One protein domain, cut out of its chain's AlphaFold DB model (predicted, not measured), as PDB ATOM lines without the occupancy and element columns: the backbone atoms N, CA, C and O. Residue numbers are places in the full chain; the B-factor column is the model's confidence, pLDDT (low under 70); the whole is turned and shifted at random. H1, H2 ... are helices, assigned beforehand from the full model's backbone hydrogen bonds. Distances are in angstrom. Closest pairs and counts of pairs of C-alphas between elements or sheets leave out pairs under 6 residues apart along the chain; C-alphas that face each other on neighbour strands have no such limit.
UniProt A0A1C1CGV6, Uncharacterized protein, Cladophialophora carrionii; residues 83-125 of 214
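This is residues 83 to 125 of the 214 residues of an uncharacterized protein of Cladophialophora carrionii (UniProt A0A1C1CGV6). One long helix, H2, makes the length of this model, and a short helix, H1, meets it at its first end in a corner, the two forming a V with one short arm and one long arm. Beyond that corner residues 103 to 125 stick out free. The printed part has 43 residues with two named helices, H1 then H2, and no named strand; the class is all helix. It is extended, with a radius of gyration of the C-alphas of 15.1 A, and spans 49 by 17 by 8 A.

Find C-alpha 95 at (96.739, 147.204, 91.033); from there H2, residues 95 to 123, runs 42.5 A to C-alpha 123 at (70.285, 116.182, 78.948). Go back to C-alpha 83 at (100.594, 132.231, 82.649), where H1, residues 83 to 93, begins; it is 15.2 A long.

Look at Asp 91 and Ala 98, whose C-alphas, 4.2 A apart, are the closest of H1 and H2. The two helices touch only at the corner by their tight link, H2 with residues 97 to 101 alone. They run opposite ways at a steep tilt of 42 degrees. In H1 every O i to N i+4 pair is within hydrogen-bond range; in H2, 23 of 25 are.

The C-alphas of His 93 and Pro 125, the two farthest apart, are 48.6 A apart. The printed part has no cut. At residues 120 to 125 you will find pLDDT under 70.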
ATOM      1  N   LEU A  83     101.615 131.176  82.663       80.96
ATOM      2  CA  LEU A  83     100.594 132.231  82.649       80.96
ATOM      3  C   LEU A  83      99.951 132.484  84.025       80.96
ATOM      4  O   LEU A  83      99.676 133.633  84.363       80.96
ATOM      5  N   ALA A  84      99.741 131.442  84.832       81.99
ATOM      6  CA  ALA A  84      99.218 131.582  86.189       81.99
ATOM      7  C   ALA A  84     100.252 132.245  87.112       81.99
ATOM      8  O   ALA A  84      99.901 133.107  87.914       81.99
ATOM      9  N   ALA A  85     101.537 131.906  86.963       82.62
ATOM     10  CA  ALA A  85     102.609 132.565  87.706       82.62
ATOM     11  C   ALA A  85     102.722 134.057  87.341       82.62
ATOM     12  O   ALA A  85     102.811 134.900  88.235       82.62
ATOM     13  N   THR A  86     102.648 134.398  86.048       86.02
ATOM     14  CA  THR A  86     102.673 135.798  85.600       86.02
ATOM     15  C   THR A  86     101.435 136.569  86.043       86.02
ATOM     16  O   THR A  86     101.572 137.704  86.488       86.02
ATOM     17  N   ALA A  87     100.244 135.966  85.979       86.33
ATOM     18  CA  ALA A  87      99.016 136.609  86.443       86.33
ATOM     19  C   ALA A  87      99.082 136.890  87.951       86.33
ATOM     20  O   ALA A  87      98.860 138.022  88.363       86.33
ATOM     21  N   ASN A  88      99.532 135.918  88.752       86.19
ATOM     22  CA  ASN A  88      99.733 136.096  90.194       86.19
ATOM     23  C   ASN A  88     100.761 137.188  90.531       86.19
ATOM     24  O   ASN A  88     100.623 137.876  91.541       86.19
ATOM     25  N   PHE A  89     101.817 137.333  89.726       90.40
ATOM     26  CA  PHE A  89     102.784 138.417  89.889       90.40
ATOM     27  C   PHE A  89     102.138 139.773  89.574       90.40
ATOM     28  O   PHE A  89     102.223 140.705  90.371       90.40
ATOM     29  N   LEU A  90     101.443 139.878  88.441       92.18
ATOM     30  CA  LEU A  90     100.781 141.116  88.037       92.18
ATOM     31  C   LEU A  90      99.657 141.511  89.004       92.18
ATOM     32  O   LEU A  90      99.539 142.689  89.322       92.18
ATOM     33  N   ASP A  91      98.912 140.555  89.555       90.22
ATOM     34  CA  ASP A  91      97.897 140.814  90.583       90.22
ATOM     35  C   ASP A  91      98.492 141.458  91.842       90.22
ATOM     36  O   ASP A  91      97.876 142.330  92.452       90.22
ATOM     37  N   LYS A  92      99.712 141.066  92.232       90.52
ATOM     38  CA  LYS A  92     100.384 141.586  93.435       90.52
ATOM     39  C   LYS A  92     101.082 142.923  93.213       90.52
ATOM     40  O   LYS A  92     101.237 143.690  94.160       90.52
ATOM     41  N   HIS A  93     101.540 143.187  91.990       93.93
ATOM     42  CA  HIS A  93     102.429 144.318  91.704       93.93
ATOM     43  C   HIS A  93     101.800 145.401  90.822       93.93
ATOM     44  O   HIS A  93     102.325 146.512  90.764       93.93
ATOM     45  N   VAL A  94     100.672 145.122  90.164       92.85
ATOM     46  CA  VAL A  94      99.988 146.056  89.262       92.85
ATOM     47  C   VAL A  94      98.505 146.148  89.654       92.85
ATOM     48  O   VAL A  94      97.680 145.387  89.148       92.85
ATOM     49  N   PRO A  95      98.112 147.107  90.518       89.69
ATOM     50  CA  PRO A  95      96.739 147.204  91.033       89.69
ATOM     51  C   PRO A  95      95.658 147.307  89.948       89.69
ATOM     52  O   PRO A  95      94.557 146.777  90.101       89.69
ATOM     53  N   LEU A  96      95.974 147.967  88.827       90.07
ATOM     54  CA  LEU A  96      95.064 148.067  87.687       90.07
ATOM     55  C   LEU A  96      94.824 146.697  87.034       90.07
ATOM     56  O   LEU A  96      93.682 146.369  86.717       90.07
ATOM     57  N   PHE A  97      95.877 145.883  86.886       92.58
ATOM     58  CA  PHE A  97      95.753 144.514  86.385       92.58
ATOM     59  C   PHE A  97      94.895 143.678  87.333       92.58
ATOM     60  O   PHE A  97      93.937 143.071  86.868       92.58
ATOM     61  N   ALA A  98      95.152 143.732  88.643       87.90
ATOM     62  CA  ALA A  98      94.406 142.967  89.645       87.90
ATOM     63  C   ALA A  98      92.888 143.204  89.574       87.90
ATOM     64  O   ALA A  98      92.087 142.263  89.596       87.90
ATOM     65  N   LYS A  99      92.480 144.473  89.422       88.33
ATOM     66  CA  LYS A  99      91.069 144.842  89.256       88.33
ATOM     67  C   LYS A  99      90.464 144.203  88.001       88.33
ATOM     68  O   LYS A  99      89.417 143.565  88.085       88.33
ATOM     69  N   HIS A 100      91.121 144.362  86.853       91.49
ATOM     70  CA  HIS A 100      90.630 143.823  85.583       91.49
ATOM     71  C   HIS A 100      90.672 142.296  85.527       91.49
ATOM     72  O   HIS A 100      89.780 141.683  84.949       91.49
ATOM     73  N   HIS A 101      91.677 141.675  86.136       90.99
ATOM     74  CA  HIS A 101      91.816 140.229  86.187       90.99
ATOM     75  C   HIS A 101      90.686 139.599  87.009       90.99
ATOM     76  O   HIS A 101      90.056 138.648  86.548       90.99
ATOM     77  N   THR A 102      90.339 140.200  88.152       87.16
ATOM     78  CA  THR A 102      89.193 139.775  88.976       87.16
ATOM     79  C   THR A 102      87.870 139.906  88.214       87.16
ATOM     80  O   THR A 102      87.062 138.975  88.174       87.16
ATOM     81  N   GLU A 103      87.648 141.041  87.546       90.05
ATOM     82  CA  GLU A 103      86.459 141.250  86.711       90.05
ATOM     83  C   GLU A 103      86.392 140.237  85.556       90.05
ATOM     84  O   GLU A 103      85.350 139.631  85.305       90.05
ATOM     85  N   PHE A 104      87.515 139.981  84.885       90.85
ATOM     86  CA  PHE A 104      87.582 138.990  83.819       90.85
ATOM     87  C   PHE A 104      87.268 137.577  84.327       90.85
ATOM     88  O   PHE A 104      86.519 136.857  83.662       90.85
ATOM     89  N   HIS A 105      87.801 137.188  85.491       90.05
ATOM     90  CA  HIS A 105      87.581 135.868  86.089       90.05
ATOM     91  C   HIS A 105      86.102 135.645  86.421       90.05
ATOM     92  O   HIS A 105      85.513 134.663  85.973       90.05
ATOM     93  N   THR A 106      85.462 136.608  87.092       88.56
ATOM     94  CA  THR A 106      84.020 136.537  87.408       88.56
ATOM     95  C   THR A 106      83.158 136.459  86.143       88.56
ATOM     96  O   THR A 106      82.273 135.608  86.030       88.56
ATOM     97  N   GLN A 107      83.447 137.270  85.121       89.79
ATOM     98  CA  GLN A 107      82.743 137.188  83.837       89.79
ATOM     99  C   GLN A 107      83.017 135.873  83.096       89.79
ATOM    100  O   GLN A 107      82.169 135.402  82.330       89.79
ATOM    101  N   HIS A 108      84.213 135.301  83.237       91.06
ATOM    102  CA  HIS A 108      84.560 134.006  82.658       91.06
ATOM    103  C   HIS A 108      83.765 132.879  83.323       91.06
ATOM    104  O   HIS A 108      83.163 132.079  82.605       91.06
ATOM    105  N   GLU A 109      83.683 132.868  84.651       88.51
ATOM    106  CA  GLU A 109      82.871 131.921  85.423       88.51
ATOM    107  C   GLU A 109      81.391 132.015  85.058       88.51
ATOM    108  O   GLU A 109      80.786 131.000  84.733       88.51
ATOM    109  N   ILE A 110      80.816 133.221  84.982       85.25
ATOM    110  CA  ILE A 110      79.416 133.409  84.561       85.25
ATOM    111  C   ILE A 110      79.192 132.849  83.149       85.25
ATOM    112  O   ILE A 110      78.190 132.181  82.879       85.25
ATOM    113  N   ARG A 111      80.132 133.084  82.223       88.52
ATOM    114  CA  ARG A 111      80.064 132.518  80.865       88.52
ATOM    115  C   ARG A 111      80.196 130.997  80.879       88.52
ATOM    116  O   ARG A 111      79.508 130.341  80.097       88.52
ATOM    117  N   GLN A 112      81.056 130.436  81.721       86.93
ATOM    118  CA  GLN A 112      81.232 128.994  81.869       86.93
ATOM    119  C   GLN A 112      79.986 128.342  82.471       86.93
ATOM    120  O   GLN A 112      79.454 127.431  81.845       86.93
ATOM    121  N   ALA A 113      79.456 128.878  83.569       81.42
ATOM    122  CA  ALA A 113      78.207 128.449  84.189       81.42
ATOM    123  C   ALA A 113      77.034 128.531  83.203       81.42
ATOM    124  O   ALA A 113      76.243 127.602  83.093       81.42
ATOM    125  N   LYS A 114      76.958 129.587  82.380       86.52
ATOM    126  CA  LYS A 114      75.955 129.684  81.307       86.52
ATOM    127  C   LYS A 114      76.123 128.593  80.245       86.52
ATOM    128  O   LYS A 114      75.127 128.084  79.735       86.52
ATOM    129  N   ARG A 115      77.357 128.251  79.857       85.96
ATOM    130  CA  ARG A 115      77.608 127.142  78.915       85.96
ATOM    131  C   ARG A 115      77.251 125.795  79.540       85.96
ATOM    132  O   ARG A 115      76.679 124.963  78.849       85.96
ATOM    133  N   GLU A 116      77.566 125.602  80.813       78.80
ATOM    134  CA  GLU A 116      77.247 124.394  81.571       78.80
ATOM    135  C   GLU A 116      75.739 124.226  81.757       78.80
ATOM    136  O   GLU A 116      75.213 123.176  81.415       78.80
ATOM    137  N   ALA A 117      75.013 125.279  82.139       78.24
ATOM    138  CA  ALA A 117      73.552 125.272  82.223       78.24
ATOM    139  C   ALA A 117      72.898 124.935  80.874       78.24
ATOM    140  O   ALA A 117      71.928 124.189  80.821       78.24
ATOM    141  N   ARG A 118      73.456 125.433  79.762       77.30
ATOM    142  CA  ARG A 118      72.978 125.079  78.414       77.30
ATOM    143  C   ARG A 118      73.280 123.635  78.030       77.30
ATOM    144  O   ARG A 118      72.506 123.074  77.270       77.30
ATOM    145  N   ARG A 119      74.397 123.066  78.491       74.35
ATOM    146  CA  ARG A 119      74.706 121.643  78.286       74.35
ATOM    147  C   ARG A 119      73.787 120.771  79.136       74.35
ATOM    148  O   ARG A 119      73.181 119.860  78.602       74.35
ATOM    149  N   SER A 120      73.605 121.129  80.404       63.29
ATOM    150  CA  SER A 120      72.691 120.459  81.332       63.29
ATOM    151  C   SER A 120      71.241 120.457  80.822       63.29
ATOM    152  O   SER A 120      70.589 119.419  80.832       63.29
ATOM    153  N   LEU A 121      70.765 121.573  80.250       59.18
ATOM    154  CA  LEU A 121      69.410 121.679  79.691       59.18
ATOM    155  C   LEU A 121      69.153 120.760  78.480       59.18
ATOM    156  O   LEU A 121      67.998 120.514  78.149       59.18
ATOM    157  N   VAL A 122      70.195 120.266  77.801       58.89
ATOM    158  CA  VAL A 122      70.033 119.308  76.691       58.89
ATOM    159  C   VAL A 122      69.814 117.880  77.211       58.89
ATOM    160  O   VAL A 122      69.118 117.114  76.550       58.89
ATOM    161  N   ASP A 123      70.322 117.548  78.401       58.25
ATOM    162  CA  ASP A 123      70.285 116.182  78.948       58.25
ATOM    163  C   ASP A 123      69.157 115.944  79.971       58.25
ATOM    164  O   ASP A 123      68.892 114.802  80.344       58.25
ATOM    165  N   SER A 124      68.434 116.988  80.396       51.66
ATOM    166  CA  SER A 124      67.221 116.840  81.208       51.66
ATOM    167  C   SER A 124      66.029 117.551  80.554       51.66
ATOM    168  O   SER A 124      66.061 118.781  80.441       51.66
ATOM    169  N   PRO A 125      64.961 116.829  80.161       54.53
ATOM    170  CA  PRO A 125      63.708 117.450  79.751       54.53
ATOM    171  C   PRO A 125      63.205 118.370  80.865       54.53
ATOM    172  O   PRO A 125      63.166 117.973  82.031       54.53
TER     173      PRO A 125